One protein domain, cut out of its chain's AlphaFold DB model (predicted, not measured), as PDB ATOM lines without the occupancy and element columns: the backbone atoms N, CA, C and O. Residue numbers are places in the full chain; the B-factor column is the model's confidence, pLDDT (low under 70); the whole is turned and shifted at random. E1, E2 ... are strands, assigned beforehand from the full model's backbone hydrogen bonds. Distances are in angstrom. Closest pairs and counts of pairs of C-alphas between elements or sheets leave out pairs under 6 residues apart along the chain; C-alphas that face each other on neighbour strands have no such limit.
ATOM      1  N   VAL A  82      11.244 -36.667  35.054       95.19
ATOM      2  CA  VAL A  82      12.250 -36.599  36.116       95.19
ATOM      3  C   VAL A  82      13.219 -35.456  35.826       95.19
ATOM      4  O   VAL A  82      13.759 -35.340  34.729       95.19
ATOM      5  N   ARG A  83      13.474 -34.594  36.815       97.19
ATOM      6  CA  ARG A  83      14.460 -33.505  36.705       97.19
ATOM      7  C   ARG A  83      15.519 -33.627  37.783       97.19
ATOM      8  O   ARG A  83      15.207 -33.988  38.914       97.19
ATOM      9  N   GLY A  84      16.739 -33.231  37.451       97.62
ATOM     10  CA  GLY A  84      17.854 -33.240  38.391       97.62
ATOM     11  C   GLY A  84      19.124 -32.668  37.783       97.62
ATOM     12  O   GLY A  84      19.070 -31.789  36.921       97.62
ATOM     13  N   GLU A  85      20.265 -33.188  38.214       98.44
ATOM     14  CA  GLU A  85      21.600 -32.752  37.824       98.44
ATOM     15  C   GLU A  85      22.436 -33.906  37.254       98.44
ATOM     16  O   GLU A  85      22.377 -35.054  37.704       98.44
ATOM     17  N   VAL A  86      23.255 -33.595  36.248       98.50
ATOM     18  CA  VAL A  86      24.236 -34.530  35.693       98.50
ATOM     19  C   VAL A  86      25.409 -34.669  36.657       98.50
ATOM     20  O   VAL A  86      26.173 -33.730  36.882       98.50
ATOM     21  N   VAL A  87      25.612 -35.886  37.155       98.38
ATOM     22  CA  VAL A  87      26.715 -36.232  38.055       98.38
ATOM     23  C   VAL A  87      27.966 -36.586  37.264       98.38
ATOM     24  O   VAL A  87      29.065 -36.169  37.622       98.38
ATOM     25  N   ARG A  88      27.835 -37.386  36.200       98.31
ATOM     26  CA  ARG A  88      28.973 -37.907  35.429       98.31
ATOM     27  C   ARG A  88      28.549 -38.256  34.008       98.31
ATOM     28  O   ARG A  88      27.434 -38.702  33.781       98.31
ATOM     29  N   VAL A  89      29.471 -38.108  33.062       98.50
ATOM     30  CA  VAL A  89      29.267 -38.494  31.660       98.50
ATOM     31  C   VAL A  89      30.327 -39.519  31.291       98.50
ATOM     32  O   VAL A  89      31.512 -39.309  31.560       98.50
ATOM     33  N   GLU A  90      29.897 -40.616  30.681       98.31
ATOM     34  CA  GLU A  90      30.746 -41.683  30.165       98.31
ATOM     35  C   GLU A  90      30.527 -41.813  28.653       98.31
ATOM     36  O   GLU A  90      29.401 -41.720  28.158       98.31
ATOM     37  N   GLY A  91      31.608 -42.038  27.912       97.44
ATOM     38  CA  GLY A  91      31.575 -42.111  26.457       97.44
ATOM     39  C   GLY A  91      32.675 -42.992  25.892       97.44
ATOM     40  O   GLY A  91      33.552 -43.467  26.615       97.44
ATOM     41  N   ASP A  92      32.635 -43.203  24.579       96.69
ATOM     42  CA  ASP A  92      33.534 -44.114  23.853       96.69
ATOM     43  C   ASP A  92      34.774 -43.424  23.250       96.69
ATOM     44  O   ASP A  92      35.516 -44.018  22.465       96.69
ATOM     45  N   GLY A  93      35.007 -42.162  23.621       96.25
ATOM     46  CA  GLY A  93      36.048 -41.305  23.055       96.25
ATOM     47  C   GLY A  93      35.575 -40.423  21.900       96.25
ATOM     48  O   GLY A  93      36.326 -39.544  21.479       96.25
ATOM     49  N   THR A  94      34.355 -40.633  21.396       96.00
ATOM     50  CA  THR A  94      33.767 -39.816  20.322       96.00
ATOM     51  C   THR A  94      32.446 -39.170  20.718       96.00
ATOM     52  O   THR A  94      32.217 -38.011  20.366       96.00
ATOM     53  N   LYS A  95      31.626 -39.874  21.502       97.25
ATOM     54  CA  LYS A  95      30.289 -39.452  21.942       97.25
ATOM     55  C   LYS A  95      30.013 -39.882  23.381       97.25
ATOM     56  O   LYS A  95      30.609 -40.852  23.858       97.25
ATOM     57  N   ALA A  96      29.108 -39.181  24.063       98.19
ATOM     58  CA  ALA A  96      28.584 -39.648  25.341       98.19
ATOM     59  C   ALA A  96      27.643 -40.829  25.087       98.19
ATOM     60  O   ALA A  96      26.730 -40.744  24.269       98.19
ATOM     61  N   THR A  97      27.864 -41.941  25.773       97.75
ATOM     62  CA  THR A  97      27.018 -43.137  25.671       97.75
ATOM     63  C   THR A  97      26.195 -43.359  26.926       97.75
ATOM     64  O   THR A  97      25.189 -44.062  26.863       97.75
ATOM     65  N   ARG A  98      26.589 -42.754  28.051       97.44
ATOM     66  CA  ARG A  98      25.891 -42.847  29.332       97.44
ATOM     67  C   ARG A  98      26.016 -41.551  30.127       97.44
ATOM     68  O   ARG A  98      27.103 -40.985  30.252       97.44
ATOM     69  N   VAL A  99      24.903 -41.116  30.708       98.31
ATOM     70  CA  VAL A  99      24.814 -39.957  31.600       98.31
ATOM     71  C   VAL A  99      24.305 -40.442  32.948       98.31
ATOM     72  O   VAL A  99      23.205 -40.971  33.042       98.31
ATOM     73  N   VAL A 100      25.138 -40.297  33.976       98.12
ATOM     74  CA  VAL A 100      24.799 -40.580  35.375       98.12
ATOM     75  C   VAL A 100      24.220 -39.316  35.993       98.12
ATOM     76  O   VAL A 100      24.806 -38.238  35.844       98.12
ATOM     77  N   VAL A 101      23.110 -39.458  36.702       98.19
ATOM     78  CA  VAL A 101      22.307 -38.375  37.270       98.19
ATOM     79  C   VAL A 101      22.203 -38.495  38.790       98.19
ATOM     80  O   VAL A 101      22.599 -39.499  39.375       98.19
ATOM     81  N   ASP A 102      21.699 -37.453  39.444       97.62
ATOM     82  CA  ASP A 102      21.479 -37.402  40.895       97.62
ATOM     83  C   ASP A 102      20.106 -37.949  41.337       97.62
ATOM     84  O   ASP A 102      19.739 -37.837  42.507       97.62
ATOM     85  N   GLN A 103      19.356 -38.543  40.408       96.50
ATOM     86  CA  GLN A 103      18.032 -39.115  40.643       96.50
ATOM     87  C   GLN A 103      18.090 -40.642  40.711       96.50
ATOM     88  O   GLN A 103      18.914 -41.274  40.049       96.50
ATOM     89  N   ASN A 104      17.180 -41.227  41.495       93.56
ATOM     90  CA  ASN A 104      16.900 -42.657  41.434       93.56
ATOM     91  C   ASN A 104      15.909 -42.911  40.294       93.56
ATOM     92  O   ASN A 104      14.748 -42.526  40.397       93.56
ATOM     93  N   LEU A 105      16.389 -43.532  39.227       92.12
ATOM     94  CA  LEU A 105      15.626 -43.906  38.041       92.12
ATOM     95  C   LEU A 105      15.185 -45.381  38.073       92.12
ATOM     96  O   LEU A 105      14.703 -45.877  37.063       92.12
ATOM     97  N   ASP A 106      15.387 -46.093  39.187       88.44
ATOM     98  CA  ASP A 106      14.886 -47.460  39.366       88.44
ATOM     99  C   ASP A 106      13.361 -47.454  39.551       88.44
ATOM    100  O   ASP A 106      12.846 -46.968  40.562       88.44
ATOM    101  N   ASP A 107      12.659 -47.997  38.563       78.81
ATOM    102  CA  ASP A 107      11.206 -48.184  38.501       78.81
ATOM    103  C   ASP A 107      10.770 -49.586  38.975       78.81
ATOM    104  O   ASP A 107       9.579 -49.898  39.005       78.81
ATOM    105  N   GLY A 108      11.720 -50.445  39.367       76.75
ATOM    106  CA  GLY A 108      11.457 -51.833  39.741       76.75
ATOM    107  C   GLY A 108      11.235 -52.787  38.563       76.75
ATOM    108  O   GLY A 108      10.893 -53.955  38.801       76.75
ATOM    109  N   SER A 109      11.447 -52.345  37.320       70.25
ATOM    110  CA  SER A 109      11.397 -53.203  36.138       70.25
ATOM    111  C   SER A 109      12.432 -54.334  36.273       70.25
ATOM    112  O   SER A 109      13.578 -54.131  36.696       70.25
ATOM    113  N   PRO A 110      12.058 -55.586  35.952       65.56
ATOM    114  CA  PRO A 110      12.884 -56.767  36.222       65.56
ATOM    115  C   PRO A 110      14.175 -56.798  35.402       65.56
ATOM    116  O   PRO A 110      15.060 -57.619  35.661       65.56
ATOM    117  N   LEU A 111      14.254 -55.953  34.378       65.25
ATOM    118  CA  LEU A 111      15.370 -55.875  33.465       65.25
ATOM    119  C   LEU A 111      16.467 -54.943  33.993       65.25
ATOM    120  O   LEU A 111      17.632 -55.159  33.656       65.25
ATOM    121  N   LEU A 112      16.188 -54.014  34.912       70.81
ATOM    122  CA  LEU A 112      17.239 -53.199  35.520       70.81
ATOM    123  C   LEU A 112      18.167 -54.038  36.431       70.81
ATOM    124  O   LEU A 112      17.724 -54.926  37.161       70.81
ATOM    125  N   PRO A 113      19.498 -53.797  36.417       64.69
ATOM    126  CA  PRO A 113      20.215 -52.785  35.635       64.69
ATOM    127  C   PRO A 113      20.746 -53.295  34.274       64.69
ATOM    128  O   PRO A 113      21.597 -52.640  33.676       64.69
ATOM    129  N   GLN A 114      20.380 -54.505  33.832       64.69
ATOM    130  CA  GLN A 114      21.012 -55.194  32.688       64.69
ATOM    131  C   GLN A 114      20.218 -55.128  31.376       64.69
ATOM    132  O   GLN A 114      20.745 -55.515  30.334       64.69
ATOM    133  N   GLY A 115      18.990 -54.643  31.411       66.44
ATOM    134  CA  GLY A 115      18.067 -54.555  30.294       66.44
ATOM    135  C   GLY A 115      17.181 -53.333  30.443       66.44
ATOM    136  O   GLY A 115      17.313 -52.602  31.424       66.44
ATOM    137  N   ASN A 116      16.375 -53.111  29.418       75.19
ATOM    138  CA  ASN A 116      15.627 -51.888  29.198       75.19
ATOM    139  C   ASN A 116      14.647 -51.597  30.357       75.19
ATOM    140  O   ASN A 116      14.024 -52.530  30.857       75.19
ATOM    141  N   GLY A 117      14.573 -50.350  30.800       82.19
ATOM    142  CA  GLY A 117      13.619 -49.846  31.783       82.19
ATOM    143  C   GLY A 117      12.844 -48.673  31.201       82.19
ATOM    144  O   GLY A 117      13.044 -48.348  30.029       82.19
ATOM    145  N   ARG A 118      12.033 -48.039  32.050       86.06
ATOM    146  CA  ARG A 118      11.070 -46.981  31.730       86.06
ATOM    147  C   ARG A 118      11.496 -46.057  30.591       86.06
ATOM    148  O   ARG A 118      10.935 -46.096  29.518       86.06
ATOM    149  N   PHE A 119      12.618 -45.356  30.751       91.50
ATOM    150  CA  PHE A 119      13.046 -44.334  29.790       91.50
ATOM    151  C   PHE A 119      13.723 -44.879  28.518       91.50
ATOM    152  O   PHE A 119      14.530 -44.168  27.902       91.50
ATOM    153  N   GLU A 120      13.514 -46.143  28.146       89.38
ATOM    154  CA  GLU A 120      13.819 -46.590  26.786       89.38
ATOM    155  C   GLU A 120      12.976 -45.770  25.805       89.38
ATOM    156  O   GLU A 120      11.866 -45.409  26.119       89.38
ATOM    157  N   TRP A 121      13.513 -45.409  24.638       90.88
ATOM    158  CA  TRP A 121      12.840 -44.617  23.596       90.88
ATOM    159  C   TRP A 121      12.456 -43.175  23.961       90.88
ATOM    160  O   TRP A 121      12.423 -42.331  23.055       90.88
ATOM    161  N   GLY A 122      12.364 -42.861  25.252       94.25
ATOM    162  CA  GLY A 122      12.169 -41.535  25.809       94.25
ATOM    163  C   GLY A 122      13.257 -40.521  25.452       94.25
ATOM    164  O   GLY A 122      14.136 -40.706  24.591       94.25
ATOM    165  N   THR A 123      13.194 -39.374  26.123       97.00
ATOM    166  CA  THR A 123      14.017 -38.207  25.805       97.00
ATOM    167  C   THR A 123      14.741 -37.657  27.023       97.00
ATOM    168  O   THR A 123      14.168 -37.519  28.096       97.00
ATOM    169  N   ILE A 124      16.008 -37.275  26.851       98.19
ATOM    170  CA  ILE A 124      16.746 -36.482  27.838       98.19
ATOM    171  C   ILE A 124      17.097 -35.119  27.254       98.19
ATOM    172  O   ILE A 124      17.739 -35.020  26.209       98.19
ATOM    173  N   THR A 125      16.720 -34.060  27.955       98.44
ATOM    174  CA  THR A 125      17.167 -32.692  27.708       98.44
ATOM    175  C   THR A 125      18.225 -32.322  28.734       98.44
ATOM    176  O   THR A 125      17.937 -32.249  29.925       98.44
ATOM    177  N   ILE A 126      19.456 -32.075  28.291       98.56
ATOM    178  CA  ILE A 126      20.567 -31.669  29.160       98.56
ATOM    179  C   ILE A 126      20.811 -30.181  28.979       98.56
ATOM    180  O   ILE A 126      20.961 -29.702  27.853       98.56
ATOM    181  N   GLY A 127      20.914 -29.463  30.093       97.94
ATOM    182  CA  GLY A 127      21.298 -28.065  30.121       97.94
ATOM    183  C   GLY A 127      20.150 -27.080  30.292       97.94
ATOM    184  O   GLY A 127      19.058 -27.412  30.743       97.94
ATOM    185  N   SER A 128      20.416 -25.815  29.968       96.19
ATOM    186  CA  SER A 128      19.447 -24.728  30.124       96.19
ATOM    187  C   SER A 128      19.495 -23.711  28.984       96.19
ATOM    188  O   SER A 128      20.497 -23.541  28.282       96.19
ATOM    189  N   GLY A 129      18.384 -22.995  28.803       96.00
ATOM    190  CA  GLY A 129      18.263 -21.940  27.801       96.00
ATOM    191  C   GLY A 129      18.433 -22.452  26.368       96.00
ATOM    192  O   GLY A 129      18.107 -23.589  26.048       96.00
ATOM    193  N   SER A 130      18.951 -21.601  25.482       96.00
ATOM    194  CA  SER A 130      19.067 -21.907  24.047       96.00
ATOM    195  C   SER A 130      20.193 -22.884  23.688       96.00
ATOM    196  O   SER A 130      20.424 -23.117  22.505       96.00
ATOM    197  N   GLN A 131      20.960 -23.356  24.672       96.12
ATOM    198  CA  GLN A 131      22.037 -24.331  24.482       96.12
ATOM    199  C   GLN A 131      21.724 -25.681  25.134       96.12
ATOM    200  O   GLN A 131      22.567 -26.572  25.071       96.12
ATOM    201  N   ALA A 132      20.542 -25.836  25.740       97.88
ATOM    202  CA  ALA A 132      20.060 -27.153  26.120       97.88
ATOM    203  C   ALA A 132      19.943 -28.035  24.866       97.88
ATOM    204  O   ALA A 132      19.566 -27.546  23.797       97.88
ATOM    205  N   ALA A 133      20.283 -29.311  24.998       98.19
ATOM    206  CA  ALA A 133      20.199 -30.282  23.915       98.19
ATOM    207  C   ALA A 133      19.284 -31.430  24.324       98.19
ATOM    208  O   ALA A 133      19.434 -31.975  25.418       98.19
ATOM    209  N   THR A 134      18.358 -31.788  23.438       98.06
ATOM    210  CA  THR A 134      17.427 -32.900  23.630       98.06
ATOM    211  C   THR A 134      17.880 -34.080  22.790       98.06
ATOM    212  O   THR A 134      17.981 -33.988  21.570       98.06
ATOM    213  N   THR A 135      18.128 -35.202  23.450       98.19
ATOM    214  CA  THR A 135      18.391 -36.491  22.816       98.19
ATOM    215  C   THR A 135      17.151 -37.358  22.965       98.19
ATOM    216  O   THR A 135      16.736 -37.624  24.085       98.19
ATOM    217  N   THR A 136      16.587 -37.821  21.853       96.88
ATOM    218  CA  THR A 136      15.469 -38.783  21.825       96.88
ATOM    219  C   THR A 136      15.968 -40.211  21.637       96.88
ATOM    220  O   THR A 136      17.161 -40.404  21.364       96.88
ATOM    221  N   PHE A 137      15.077 -41.203  21.688       93.44
ATOM    222  CA  PHE A 137      15.411 -42.605  21.426       93.44
ATOM    223  C   PHE A 137      16.537 -43.086  22.341       93.44
ATOM    224  O   PHE A 137      17.596 -43.547  21.886       93.44
ATOM    225  N   LEU A 138      16.354 -42.850  23.638       94.81
ATOM    226  CA  LEU A 138      17.225 -43.413  24.654       94.81
ATOM    227  C   LEU A 138      17.219 -44.938  24.543       94.81
ATOM    228  O   LEU A 138      16.248 -45.553  24.127       94.81
ATOM    229  N   GLY A 139      18.363 -45.552  24.820       90.75
ATOM    230  CA  GLY A 139      18.494 -46.998  24.686       90.75
ATOM    231  C   GLY A 139      18.057 -47.754  25.931       90.75
ATOM    232  O   GLY A 139      17.748 -48.927  25.804       90.75
ATOM    233  N   ASN A 140      18.166 -47.130  27.111       90.31
ATOM    234  CA  ASN A 140      17.783 -47.667  28.422       90.31
ATOM    235  C   ASN A 140      18.118 -46.653  29.548       90.31
ATOM    236  O   ASN A 140      18.954 -45.762  29.350       90.31
ATOM    237  N   ASN A 141      17.621 -46.886  30.760       92.44
ATOM    238  CA  ASN A 141      18.132 -46.403  32.040       92.44
ATOM    239  C   ASN A 141      18.746 -47.512  32.930       92.44
ATOM    240  O   ASN A 141      18.763 -48.698  32.634       92.44
ATOM    241  N   GLY A 142      19.370 -47.086  34.019       92.00
ATOM    242  CA  GLY A 142      19.736 -47.901  35.171       92.00
ATOM    243  C   GLY A 142      19.168 -47.276  36.436       92.00
ATOM    244  O   GLY A 142      18.319 -46.401  36.361       92.00
ATOM    245  N   VAL A 143      19.722 -47.630  37.598       92.81
ATOM    246  CA  VAL A 143      19.327 -47.012  38.880       92.81
ATOM    247  C   VAL A 143      19.600 -45.503  38.909       92.81
ATOM    248  O   VAL A 143      18.841 -44.753  39.498       92.81
ATOM    249  N   ASP A 144      20.693 -45.043  38.303       95.56
ATOM    250  CA  ASP A 144      21.159 -43.653  38.408       95.56
ATOM    251  C   ASP A 144      21.678 -43.102  37.076       95.56
ATOM    252  O   ASP A 144      22.485 -42.174  37.043       95.56
ATOM    253  N   PHE A 145      21.293 -43.705  35.952       95.88
ATOM    254  CA  PHE A 145      21.807 -43.296  34.651       95.88
ATOM    255  C   PHE A 145      20.821 -43.532  33.522       95.88
ATOM    256  O   PHE A 145      19.993 -44.427  33.603       95.88
ATOM    257  N   VAL A 146      21.006 -42.800  32.430       96.38
ATOM    258  CA  VAL A 146      20.451 -43.129  31.113       96.38
ATOM    259  C   VAL A 146      21.575 -43.414  30.135       96.38
ATOM    260  O   VAL A 146      22.701 -42.928  30.295       96.38
ATOM    261  N   GLN A 147      21.298 -44.222  29.121       95.56
ATOM    262  CA  GLN A 147      22.277 -44.592  28.114       95.56
ATOM    263  C   GLN A 147      21.702 -44.560  26.705       95.56
ATOM    264  O   GLN A 147      20.534 -44.841  26.464       95.56
ATOM    265  N   LYS A 148      22.579 -44.265  25.748       95.81
ATOM    266  CA  LYS A 148      22.313 -44.368  24.318       95.81
ATOM    267  C   LYS A 148      23.568 -44.872  23.623       95.81
ATOM    268  O   LYS A 148      24.503 -44.129  23.333       95.81
ATOM    269  N   THR A 149      23.617 -46.181  23.406       89.06
ATOM    270  CA  THR A 149      24.791 -46.866  22.843       89.06
ATOM    271  C   THR A 149      24.795 -46.857  21.312       89.06
ATOM    272  O   THR A 149      25.860 -46.925  20.690       89.06
ATOM    273  N   PHE A 150      23.629 -46.690  20.686       89.12
ATOM    274  CA  PHE A 150      23.458 -46.630  19.233       89.12
ATOM    275  C   PHE A 150      23.405 -45.183  18.709       89.12
ATOM    276  O   PHE A 150      23.201 -44.232  19.465       89.12
ATOM    277  N   GLY A 151      23.622 -45.000  17.402       93.38
ATOM    278  CA  GLY A 151      23.565 -43.684  16.750       93.38
ATOM    279  C   GLY A 151      24.635 -42.700  17.241       93.38
ATOM    280  O   GLY A 151      25.778 -43.096  17.478       93.38
ATOM    281  N   GLU A 152      24.255 -41.433  17.407       94.31
ATOM    282  CA  GLU A 152      25.151 -40.318  17.770       94.31
ATOM    283  C   GLU A 152      25.440 -40.204  19.279       94.31
ATOM    284  O   GLU A 152      26.276 -39.404  19.690       94.31
ATOM    285  N   GLY A 153      24.821 -41.046  20.116       97.12
ATOM    286  CA  GLY A 153      24.938 -40.950  21.575       97.12
ATOM    287  C   GLY A 153      24.056 -39.850  22.167       97.12
ATOM    288  O   GLY A 153      23.083 -39.428  21.542       97.12
ATOM    289  N   ILE A 154      24.373 -39.440  23.395       98.31
ATOM    290  CA  ILE A 154      23.691 -38.359  24.112       98.31
ATOM    291  C   ILE A 154      24.387 -37.036  23.787       98.31
ATOM    292  O   ILE A 154      25.595 -36.893  23.976       98.31
ATOM    293  N   GLU A 155      23.625 -36.071  23.284       98.25
ATOM    294  CA  GLU A 155      24.142 -34.766  22.887       98.25
ATOM    295  C   GLU A 155      24.387 -33.876  24.109       98.25
ATOM    296  O   GLU A 155      23.490 -33.626  24.914       98.25
ATOM    297  N   ILE A 156      25.616 -33.376  24.241       98.44
ATOM    298  CA  ILE A 156      26.023 -32.460  25.312       98.44
ATOM    299  C   ILE A 156      26.931 -31.399  24.685       98.44
ATOM    300  O   ILE A 156      28.163 -31.533  24.700       98.44
ATOM    301  N   PRO A 157      26.354 -30.345  24.085       98.38
ATOM    302  CA  PRO A 157      27.130 -29.365  23.350       98.38
ATOM    303  C   PRO A 157      27.991 -28.532  24.297       98.38
ATOM    304  O   PRO A 157      27.606 -28.237  25.432       98.38
ATOM    305  N   PHE A 158      29.142 -28.074  23.809       98.69
ATOM    306  CA  PHE A 158      29.923 -27.052  24.493       98.69
ATOM    307  C   PHE A 158      30.374 -25.926  23.564       98.69
ATOM    308  O   PHE A 158      30.576 -26.113  22.361       98.69
ATOM    309  N   VAL A 159      30.612 -24.756  24.158       98.50
ATOM    310  CA  VAL A 159      31.260 -23.608  23.520       98.50
ATOM    311  C   VAL A 159      32.316 -23.023  24.453       98.50
ATOM    312  O   VAL A 159      32.028 -22.663  25.586       98.50
ATOM    313  N   ILE A 160      33.548 -22.873  23.972       98.50
ATOM    314  CA  ILE A 160      34.635 -22.177  24.664       98.50
ATOM    315  C   ILE A 160      34.811 -20.787  24.071       98.50
ATOM    316  O   ILE A 160      34.908 -20.620  22.850       98.50
ATOM    317  N   SER A 161      34.936 -19.790  24.943       98.12
ATOM    318  CA  SER A 161      35.242 -18.418  24.553       98.12
ATOM    319  C   SER A 161      36.134 -17.716  25.580       98.12
ATOM    320  O   SER A 161      36.237 -18.110  26.742       98.12
ATOM    321  N   LYS A 162      36.840 -16.666  25.147       98.12
ATOM    322  CA  LYS A 162      37.613 -15.800  26.045       98.12
ATOM    323  C   LYS A 162      37.771 -14.409  25.453       98.12
ATOM    324  O   LYS A 162      38.185 -14.261  24.304       98.12
ATOM    325  N   GLY A 163      37.527 -13.380  26.263       97.38
ATOM    326  CA  GLY A 163      37.773 -11.992  25.878       97.38
ATOM    327  C   GLY A 163      39.201 -11.781  25.359       97.38
ATOM    328  O   GLY A 163      40.174 -12.199  25.986       97.38
ATOM    329  N   GLY A 164      39.329 -11.146  24.193       95.38
ATOM    330  CA  GLY A 164      40.619 -10.885  23.542       95.38
ATOM    331  C   GLY A 164      41.192 -12.050  22.723       95.38
ATOM    332  O   GLY A 164      42.142 -11.832  21.971       95.38
ATOM    333  N   VAL A 165      40.612 -13.252  22.795       95.81
ATOM    334  CA  VAL A 165      40.912 -14.357  21.871       95.81
ATOM    335  C   VAL A 165      39.904 -14.307  20.723       95.81
ATOM    336  O   VAL A 165      38.707 -14.147  20.945       95.81
ATOM    337  N   ARG A 166      40.378 -14.375  19.473       94.94
ATOM    338  CA  ARG A 166      39.488 -14.363  18.302       94.94
ATOM    339  C   ARG A 166      38.901 -15.753  18.066       94.94
ATOM    340  O   ARG A 166      39.659 -16.701  17.884       94.94
ATOM    341  N   GLY A 167      37.576 -15.810  17.947       94.81
ATOM    342  CA  GLY A 167      36.823 -17.028  17.661       94.81
ATOM    343  C   GLY A 167      36.361 -17.762  18.919       94.81
ATOM    344  O   GLY A 167      36.676 -17.370  20.042       94.81
ATOM    345  N   SER A 168      35.596 -18.820  18.692       97.00
ATOM    346  CA  SER A 168      35.157 -19.784  19.695       97.00
ATOM    347  C   SER A 168      35.593 -21.185  19.277       97.00
ATOM    348  O   SER A 168      35.955 -21.424  18.121       97.00
ATOM    349  N   VAL A 169      35.583 -22.106  20.234       98.31
ATOM    350  CA  VAL A 169      35.697 -23.544  19.964       98.31
ATOM    351  C   VAL A 169      34.375 -24.173  20.356       98.31
ATOM    352  O   VAL A 169      33.865 -23.840  21.419       98.31
ATOM    353  N   SER A 170      33.816 -25.049  19.535       98.38
ATOM    354  CA  SER A 170      32.586 -25.761  19.878       98.38
ATOM    355  C   SER A 170      32.666 -27.227  19.494       98.38
ATOM    356  O   SER A 170      33.455 -27.608  18.624       98.38
ATOM    357  N   GLY A 171      31.835 -28.029  20.142       98.31
ATOM    358  CA  GLY A 171      31.657 -29.438  19.830       98.31
ATOM    359  C   GLY A 171      30.848 -30.143  20.910       98.31
ATOM    360  O   GLY A 171      29.961 -29.523  21.492       98.31
ATOM    361  N   GLN A 172      31.179 -31.401  21.202       98.44
ATOM    362  CA  GLN A 172      30.443 -32.257  22.138       98.44
ATOM    363  C   GLN A 172      31.296 -32.671  23.340       98.44
ATOM    364  O   GLN A 172      32.497 -32.917  23.210       98.44
ATOM    365  N   VAL A 173      30.678 -32.774  24.515       98.50
ATOM    366  CA  VAL A 173      31.249 -33.444  25.689       98.50
ATOM    367  C   VAL A 173      30.939 -34.931  25.582       98.50
ATOM    368  O   VAL A 173      29.778 -35.316  25.507       98.50
ATOM    369  N   TRP A 174      31.968 -35.775  25.618       98.50
ATOM    370  CA  TRP A 174      31.787 -37.230  25.639       98.50
ATOM    371  C   TRP A 174      32.156 -37.859  26.986       98.50
ATOM    372  O   TRP A 174      31.775 -38.995  27.243       98.50
ATOM    373  N   ALA A 175      32.861 -37.141  27.868       98.50
ATOM    374  CA  ALA A 175      33.046 -37.570  29.253       98.50
ATOM    375  C   ALA A 175      33.184 -36.396  30.231       98.50
ATOM    376  O   ALA A 175      33.695 -35.329  29.884       98.50
ATOM    377  N   LEU A 176      32.779 -36.634  31.478       98.50
ATOM    378  CA  LEU A 176      32.951 -35.741  32.624       98.50
ATOM    379  C   LEU A 176      33.531 -36.559  33.779       98.50
ATOM    380  O   LEU A 176      32.914 -37.520  34.220       98.50
ATOM    381  N   GLU A 177      34.698 -36.162  34.288       98.31
ATOM    382  CA  GLU A 177      35.337 -36.728  35.480       98.31
ATOM    383  C   GLU A 177      35.191 -35.750  36.663       98.31
ATOM    384  O   GLU A 177      35.995 -34.812  36.791       98.31
ATOM    385  N   PRO A 178      34.198 -35.937  37.558       97.50
ATOM    386  CA  PRO A 178      33.851 -34.922  38.555       97.50
ATOM    387  C   PRO A 178      34.967 -34.652  39.565       97.50
ATOM    388  O   PRO A 178      35.261 -33.504  39.894       97.50
ATOM    389  N   SER A 179      35.667 -35.708  39.991       97.75
ATOM    390  CA  SER A 179      36.788 -35.627  40.937       97.75
ATOM    391  C   SER A 179      37.966 -34.803  40.407       97.75
ATOM    392  O   SER A 179      38.720 -34.223  41.192       97.75
ATOM    393  N   LEU A 180      38.115 -34.716  39.081       97.69
ATOM    394  CA  LEU A 180      39.137 -33.903  38.423       97.69
ATOM    395  C   LEU A 180      38.600 -32.565  37.909       97.69
ATOM    396  O   LEU A 180      39.412 -31.712  37.532       97.69
ATOM    397  N   ARG A 181      37.274 -32.358  37.919       98.25
ATOM    398  CA  ARG A 181      36.583 -31.218  37.293       98.25
ATOM    399  C   ARG A 181      36.965 -31.082  35.820       98.25
ATOM    400  O   ARG A 181      37.355 -30.006  35.361       98.25
ATOM    401  N   ARG A 182      36.968 -32.210  35.112       98.50
ATOM    402  CA  ARG A 182      37.504 -32.323  33.755       98.50
ATOM    403  C   ARG A 182      36.439 -32.829  32.795       98.50
ATOM    404  O   ARG A 182      35.845 -33.871  33.045       98.50
ATOM    405  N   PHE A 183      36.290 -32.125  31.682       98.62
ATOM    406  CA  PHE A 183      35.526 -32.560  30.522       98.62
ATOM    407  C   PHE A 183      36.474 -33.115  29.460       98.62
ATOM    408  O   PHE A 183      37.519 -32.510  29.196       98.62
ATOM    409  N   SER A 184      36.096 -34.222  28.835       98.50
ATOM    410  CA  SER A 184      36.696 -34.707  27.593       98.50
ATOM    411  C   SER A 184      35.751 -34.393  26.444       98.50
ATOM    412  O   SER A 184      34.540 -34.606  26.555       98.50
ATOM    413  N   VAL A 185      36.301 -33.843  25.365       98.50
ATOM    414  CA  VAL A 185      35.504 -33.236  24.299       98.50
ATOM    415  C   VAL A 185      35.896 -33.725  22.910       98.50
ATOM    416  O   VAL A 185      37.043 -34.097  22.667       98.50
ATOM    417  N   THR A 186      34.939 -33.663  21.990       97.94
ATOM    418  CA  THR A 186      35.139 -33.755  20.541       97.94
ATOM    419  C   THR A 186      34.939 -32.359  19.962       97.94
ATOM    420  O   THR A 186      33.952 -31.705  20.278       97.94
ATOM    421  N   VAL A 187      35.885 -31.860  19.160       98.12
ATOM    422  CA  VAL A 187      35.840 -30.495  18.606       98.12
ATOM    423  C   VAL A 187      35.318 -30.521  17.176       98.12
ATOM    424  O   VAL A 187      35.986 -31.057  16.294       98.12
ATOM    425  N   ASP A 188      34.200 -29.839  16.941       97.69
ATOM    426  CA  ASP A 188      33.591 -29.704  15.614       97.69
ATOM    427  C   ASP A 188      34.054 -28.424  14.912       97.69
ATOM    428  O   ASP A 188      34.300 -28.404  13.705       97.69
ATOM    429  N   GLN A 189      34.198 -27.331  15.673       97.88
ATOM    430  CA  GLN A 189      34.624 -26.033  15.151       97.88
ATOM    431  C   GLN A 189      35.714 -25.403  16.016       97.88
ATOM    432  O   GLN A 189      35.653 -25.401  17.245       97.88
ATOM    433  N   GLY A 190      36.707 -24.803  15.358       97.38
ATOM    434  CA  GLY A 190      37.828 -24.136  16.014       97.38
ATOM    435  C   GLY A 190      38.970 -25.086  16.378       97.38
ATOM    436  O   GLY A 190      39.235 -26.080  15.705       97.38
ATOM    437  N   SER A 191      39.749 -24.730  17.397       97.38
ATOM    438  CA  SER A 191      40.866 -25.551  17.877       97.38
ATOM    439  C   SER A 191      41.133 -25.281  19.349       97.38
ATOM    440  O   SER A 191      41.355 -24.131  19.739       97.38
ATOM    441  N   LEU A 192      41.179 -26.345  20.153       97.50
ATOM    442  CA  LEU A 192      41.580 -26.256  21.554       97.50
ATOM    443  C   LEU A 192      42.997 -25.696  21.683       97.50
ATOM    444  O   LEU A 192      43.930 -26.101  20.983       97.50
ATOM    445  N   SER A 193      43.154 -24.749  22.599       97.62
ATOM    446  CA  SER A 193      44.410 -24.055  22.850       97.62
ATOM    447  C   SER A 193      44.430 -23.506  24.267       97.62
ATOM    448  O   SER A 193      43.429 -22.974  24.741       97.62
ATOM    449  N   SER A 194      45.595 -23.534  24.913       97.94
ATOM    450  CA  SER A 194      45.803 -22.942  26.241       97.94
ATOM    451  C   SER A 194      45.569 -21.426  26.287       97.94
ATOM    452  O   SER A 194      45.461 -20.851  27.369       97.94
ATOM    453  N   LEU A 195      45.433 -20.761  25.131       97.75
ATOM    454  CA  LEU A 195      45.031 -19.354  25.052       97.75
ATOM    455  C   LEU A 195      43.685 -19.084  25.740       97.75
ATOM    456  O   LEU A 195      43.498 -17.984  26.267       97.75
ATOM    457  N   TYR A 196      42.791 -20.076  25.791       98.25
ATOM    458  CA  TYR A 196      41.492 -19.978  26.458       98.25
ATOM    459  C   TYR A 196      41.544 -20.221  27.980       98.25
ATOM    460  O   TYR A 196      40.519 -20.066  28.632       98.25
ATOM    461  N   ASN A 197      42.703 -20.521  28.587       98.31
ATOM    462  CA  ASN A 197      42.815 -20.645  30.051       98.31
ATOM    463  C   ASN A 197      42.385 -19.339  30.744       98.31
ATOM    464  O   ASN A 197      42.841 -18.260  30.361       98.31
ATOM    465  N   GLY A 198      41.522 -19.416  31.756       97.81
ATOM    466  CA  GLY A 198      40.874 -18.262  32.392       97.81
ATOM    467  C   GLY A 198      39.728 -17.646  31.578       97.81
ATOM    468  O   GLY A 198      39.211 -16.602  31.963       97.81
ATOM    469  N   GLY A 199      39.378 -18.240  30.435       98.44
ATOM    470  CA  GLY A 199      38.130 -17.990  29.720       98.44
ATOM    471  C   GLY A 199      36.984 -18.828  30.281       98.44
ATOM    472  O   GLY A 199      37.051 -19.318  31.408       98.44
ATOM    473  N   GLU A 200      35.956 -19.011  29.466       98.56
ATOM    474  CA  GLU A 200      34.730 -19.719  29.822       98.56
ATOM    475  C   GLU A 200      34.515 -20.907  28.886       98.56
ATOM    476  O   GLU A 200      34.718 -20.794  27.674       98.56
ATOM    477  N   ILE A 201      34.106 -22.036  29.456       98.50
ATOM    478  CA  ILE A 201      33.435 -23.115  28.738       98.50
ATOM    479  C   ILE A 201      31.965 -23.074  29.143       98.50
ATOM    480  O   ILE A 201      31.651 -23.050  30.328       98.50
ATOM    481  N   ASN A 202      31.078 -23.044  28.163       98.50
ATOM    482  CA  ASN A 202      29.652 -23.193  28.353       98.50
ATOM    483  C   ASN A 202      29.269 -24.610  27.918       98.50
ATOM    484  O   ASN A 202      29.453 -24.935  26.748       98.50
ATOM    485  N   VAL A 203      28.826 -25.450  28.853       98.50
ATOM    486  CA  VAL A 203      28.389 -26.830  28.604       98.50
ATOM    487  C   VAL A 203      26.874 -26.869  28.725       98.50
ATOM    488  O   VAL A 203      26.341 -26.656  29.811       98.50
ATOM    489  N   ALA A 204      26.190 -27.100  27.607       98.19
ATOM    490  CA  ALA A 204      24.734 -27.127  27.519       98.19
ATOM    491  C   ALA A 204      24.050 -25.915  28.202       98.19
ATOM    492  O   ALA A 204      23.102 -26.036  28.969       98.19
ATOM    493  N   GLY A 205      24.566 -24.704  27.995       97.94
ATOM    494  CA  GLY A 205      24.039 -23.482  28.618       97.94
ATOM    495  C   GLY A 205      24.636 -23.138  29.987       97.94
ATOM    496  O   GLY A 205      24.429 -22.021  30.461       97.94
ATOM    497  N   VAL A 206      25.421 -24.029  30.600       98.38
ATOM    498  CA  VAL A 206      26.051 -23.812  31.911       98.38
ATOM    499  C   VAL A 206      27.498 -23.341  31.766       98.38
ATOM    500  O   VAL A 206      28.390 -24.081  31.352       98.38
ATOM    501  N   ALA A 207      27.739 -22.084  32.140       98.25
ATOM    502  CA  ALA A 207      29.042 -21.432  32.074       98.25
ATOM    503  C   ALA A 207      29.967 -21.809  33.245       98.25
ATOM    504  O   ALA A 207      29.591 -21.720  34.414       98.25
ATOM    505  N   MET A 208      31.219 -22.151  32.934       98.56
ATOM    506  CA  MET A 208      32.262 -22.489  33.904       98.56
ATOM    507  C   MET A 208      33.606 -21.868  33.513       98.56
ATOM    508  O   MET A 208      33.965 -21.778  32.338       98.56
ATOM    509  N   VAL A 209      34.403 -21.468  34.507       98.56
ATOM    510  CA  VAL A 209      35.723 -20.863  34.266       98.56
ATOM    511  C   VAL A 209      36.759 -21.944  33.969       98.56
ATOM    512  O   VAL A 209      36.973 -22.854  34.771       98.56
ATOM    513  N   ILE A 210      37.467 -21.804  32.849       98.69
ATOM    514  CA  ILE A 210      38.503 -22.746  32.415       98.69
ATOM    515  C   ILE A 210      39.762 -22.559  33.261       98.69
ATOM    516  O   ILE A 210      40.390 -21.500  33.244       98.69
ATOM    517  N   GLN A 211      40.188 -23.617  33.947       98.50
ATOM    518  CA  GLN A 211      41.478 -23.678  34.626       98.50
ATOM    519  C   GLN A 211      42.600 -24.012  33.637       98.50
ATOM    520  O   GLN A 211      43.617 -23.315  33.592       98.50
ATOM    521  N   SER A 212      42.434 -25.078  32.849       98.44
ATOM    522  CA  SER A 212      43.442 -25.517  31.879       98.44
ATOM    523  C   SER A 212      42.839 -26.297  30.707       98.44
ATOM    524  O   SER A 212      41.745 -26.846  30.818       98.44
ATOM    525  N   ILE A 213      43.561 -26.342  29.584       98.62
ATOM    526  CA  ILE A 213      43.218 -27.128  28.393       98.62
ATOM    527  C   ILE A 213      44.406 -28.004  28.009       98.62
ATOM    528  O   ILE A 213      45.516 -27.493  27.820       98.62
ATOM    529  N   ASP A 214      44.152 -29.297  27.817       98.19
ATOM    530  CA  ASP A 214      45.077 -30.231  27.182       98.19
ATOM    531  C   ASP A 214      44.593 -30.536  25.762       98.19
ATOM    532  O   ASP A 214      43.614 -31.249  25.544       98.19
ATOM    533  N   ARG A 215      45.300 -29.986  24.773       97.31
ATOM    534  CA  ARG A 215      44.970 -30.174  23.357       97.31
ATOM    535  C   ARG A 215      45.223 -31.606  22.879       97.31
ATOM    536  O   ARG A 215      44.551 -32.046  21.952       97.31
ATOM    537  N   VAL A 216      46.210 -32.306  23.433       96.50
ATOM    538  CA  VAL A 216      46.553 -33.661  22.976       96.50
ATOM    539  C   VAL A 216      45.515 -34.643  23.495       96.50
ATOM    540  O   VAL A 216      45.007 -35.445  22.721       96.50
ATOM    541  N   ALA A 217      45.157 -34.523  24.772       97.00
ATOM    542  CA  ALA A 217      44.120 -35.348  25.381       97.00
ATOM    543  C   ALA A 217      42.688 -34.904  25.025       97.00
ATOM    544  O   ALA A 217      41.751 -35.626  25.339       97.00
ATOM    545  N   GLN A 218      42.516 -33.732  24.396       98.06
ATOM    546  CA  GLN A 218      41.211 -33.098  24.143       98.06
ATOM    547  C   GLN A 218      40.393 -32.928  25.432       98.06
ATOM    548  O   GLN A 218      39.222 -33.295  25.505       98.06
ATOM    549  N   THR A 219      41.023 -32.373  26.471       98.38
ATOM    550  CA  THR A 219      40.366 -32.167  27.770       98.38
ATOM    551  C   THR A 219      40.377 -30.710  28.209       98.38
ATOM    552  O   THR A 219      41.303 -29.948  27.909       98.38
ATOM    553  N   VAL A 220      39.337 -30.330  28.948       98.56
ATOM    554  CA  VAL A 220      39.150 -29.006  29.544       98.56
ATOM    555  C   VAL A 220      38.916 -29.189  31.037       98.56
ATOM    556  O   VAL A 220      37.940 -29.809  31.450       98.56
ATOM    557  N   GLN A 221      39.813 -28.656  31.860       98.62
ATOM    558  CA  GLN A 221      39.644 -28.625  33.309       98.62
ATOM    559  C   GLN A 221      39.079 -27.273  33.733       98.62
ATOM    560  O   GLN A 221      39.608 -26.236  33.325       98.62
ATOM    561  N   VAL A 222      38.053 -27.274  34.578       98.62
ATOM    562  CA  VAL A 222      37.419 -26.059  35.105       98.62
ATOM    563  C   VAL A 222      37.817 -25.794  36.554       98.62
ATOM    564  O   VAL A 222      38.219 -26.694  37.291       98.62
ATOM    565  N   VAL A 223      37.713 -24.533  36.975       98.44
ATOM    566  CA  VAL A 223      38.016 -24.114  38.353       98.44
ATOM    567  C   VAL A 223      37.040 -24.751  39.341       98.44
ATOM    568  O   VAL A 223      37.439 -25.216  40.408       98.44
ATOM    569  N   GLN A 224      35.765 -24.793  38.979       98.12
ATOM    570  CA  GLN A 224      34.685 -25.355  39.773       98.12
ATOM    571  C   GLN A 224      33.642 -25.919  38.811       98.12
ATOM    572  O   GLN A 224      33.366 -25.295  37.787       98.12
ATOM    573  N   LEU A 225      33.110 -27.098  39.134       98.19
ATOM    574  CA  LEU A 225      31.937 -27.618  38.443       98.19
ATOM    575  C   LEU A 225      30.712 -26.854  38.926       98.19
ATOM    576  O   LEU A 225      30.572 -26.593  40.121       98.19
ATOM    577  N   VAL A 226      29.877 -26.480  37.971       98.19
ATOM    578  CA  VAL A 226      28.539 -25.956  38.211       98.19
ATOM    579  C   VAL A 226      27.571 -27.045  37.784       98.19
ATOM    580  O   VAL A 226      27.855 -27.760  36.819       98.19
ATOM    581  N   ASP A 227      26.468 -27.174  38.505       98.31
ATOM    582  CA  ASP A 227      25.492 -28.221  38.249       98.31
ATOM    583  C   ASP A 227      24.875 -28.042  36.856       98.31
ATOM    584  O   ASP A 227      24.510 -26.934  36.446       98.31
ATOM    585  N   ILE A 228      24.834 -29.137  36.094       98.50
ATOM    586  CA  ILE A 228      24.263 -29.168  34.748       98.50
ATOM    587  C   ILE A 228      22.891 -29.822  34.875       98.50
ATOM    588  O   ILE A 228      22.843 -31.031  35.113       98.50
ATOM    589  N   PRO A 229      21.789 -29.063  34.751       98.44
ATOM    590  CA  PRO A 229      20.466 -29.631  34.933       98.44
ATOM    591  C   PRO A 229      20.140 -30.607  33.804       98.44
ATOM    592  O   PRO A 229      20.650 -30.474  32.687       98.44
ATOM    593  N   PHE A 230      19.253 -31.552  34.081       98.44
ATOM    594  CA  PHE A 230      18.605 -32.360  33.061       98.44
ATOM    595  C   PHE A 230      17.098 -32.455  33.308       98.44
ATOM    596  O   PHE A 230      16.610 -32.269  34.426       98.44
ATOM    597  N   GLU A 231      16.381 -32.775  32.241       97.88
ATOM    598  CA  GLU A 231      14.998 -33.227  32.243       97.88
ATOM    599  C   GLU A 231      14.939 -34.527  31.446       97.88
ATOM    600  O   GLU A 231      15.467 -34.598  30.339       97.88
ATOM    601  N   LEU A 232      14.349 -35.554  32.031       96.94
ATOM    602  CA  LEU A 232      14.141 -36.863  31.442       96.94
ATOM    603  C   LEU A 232      12.633 -37.076  31.336       96.94
ATOM    604  O   LEU A 232      11.926 -36.865  32.318       96.94
ATOM    605  N   MET A 233      12.163 -37.435  30.150       94.94
ATOM    606  CA  MET A 233      10.766 -37.727  29.849       94.94
ATOM    607  C   MET A 233      10.709 -39.127  29.250       94.94
ATOM    608  O   MET A 233      11.558 -39.464  28.418       94.94
ATOM    609  N   ASP A 234       9.724 -39.900  29.676       92.44
ATOM    610  CA  ASP A 234       9.340 -41.158  29.032       92.44
ATOM    611  C   ASP A 234       8.881 -40.953  27.591       92.44
ATOM    612  O   ASP A 234       8.671 -39.816  27.155       92.44
TER     613      ASP A 234
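AT A GLANCE: This is residues 82 to 234 of the 422 residues of an uncharacterized protein of Candidatus Parcubacteria bacterium (UniProt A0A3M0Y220). Two six-stranded parts sit end to end along the long axis: a closed barrel of E6, E7, E8, E11, E10 and E9, and beside it a sheet curled like part of a barrel, its two edges folded toward each other but not joined. The chain builds E1 to E5 of the curled sheet, then the whole barrel, and returns with E12 to the sheet; E1 and E2 meet the barrel at E7. The printed part has 153 residues with no named helix and twelve named strands, E1 to E12 in chain order; the class is all strand, though the strands hold 70 residues, under half. The sheet's order is E4, E3, E12, E1, E2, E5, and both sheet and barrel are antiparallel throughout. The whole is compact, with a radius of gyration of the C-alphas of 15.5 A, and elongated, spanning 54 by 28 by 25 A.

IN THESE COORDINATES: In the barrel, E6 is residues 157 to 161, beginning at C-alpha 157 (27.130, -29.365, 23.350). E7 is residues 169 to 177, 20.4 A long, and bends by 75 degrees at residue 172. E8, residues 182 to 189, is 19.8 A long and bends by 57 degrees at residue 186. E9 is residues 200 to 203. E10, residues 206 to 214, is 20.6 A long and bends by 78 degrees at residue 211. E11 is residues 219 to 222. In the sheet, E1, residues 82 to 91, is the longest strand by residues, 22.3 A from C-alpha 82 at (12.250, -36.599, 36.116) to C-alpha 91, and bends by 79 degrees at residue 85. E2 is residues 96 to 101, E3 residues 123 to 126, E4 residues 133 to 135 and E5 residues 145 to 147. E12, residues 229 to 233, ends at C-alpha 233 (10.766, -37.727, 29.849).

HOW THE PARTS SIT: Round the barrel, E6 and E7 form a hairpin, with N 160 and O 169 at 2.7 A. E7 and E8 form another, with N 177 and O 182 at 2.8 A. E8 and E11 are antiparallel neighbours, with N 220 and O 183 at 2.8 A. The hairpin of E10 and E11 has N 211 and O 221 at 2.8 A, and that of E9 and E10 has N 208 and O 201 at 2.8 A. E9 closes the ring beside E6, with N 159 and O 202 at 2.8 A. E6 E7 E8 and E9 E10 E11 are meanders, each strand the antiparallel neighbour of the one before. E6 E7 E8 E9 and E8 E9 E10 E11 are Greek keys, four strands in a row, three of them a meander and the first the antiparallel neighbour of the fourth. The closest C-alphas of E1 and E7 are those of Val 89 and Ala 175, 4.6 A apart; those of E2 and E7 are Ala 96 and Trp 174, 4.0 A apart. The other sheet is a folded sheet, bent back on itself: E4 E3 E12 face E2 E5, with E1 as the hinge. E1 is staggered, pairing with E12 over residues 82 to 85, where N 82 and O 232 are 2.8 A apart, and with E2 over residues 86 to 91, where N 90 and O 98 are 2.9 A apart. E3 pairs with E12, N 125 and O 231 at 2.7 A, and with E4, N 135 and O 124 at 2.8 A. The edge strand E5 pairs with E2, N 99 and O 146 at 2.9 A.

THE WHOLE: The C-alphas farthest apart are those of Pro 110 and Gly 164, 55.1 A. The one long link, E2 to E3, is residues 102 to 122, whose C-alphas lie 14 to 28 A from the mean of the C-alphas. The printed part has no cut. Its mean pLDDT is 95.0; residues 110 to 111 and 113 to 115 are under 70.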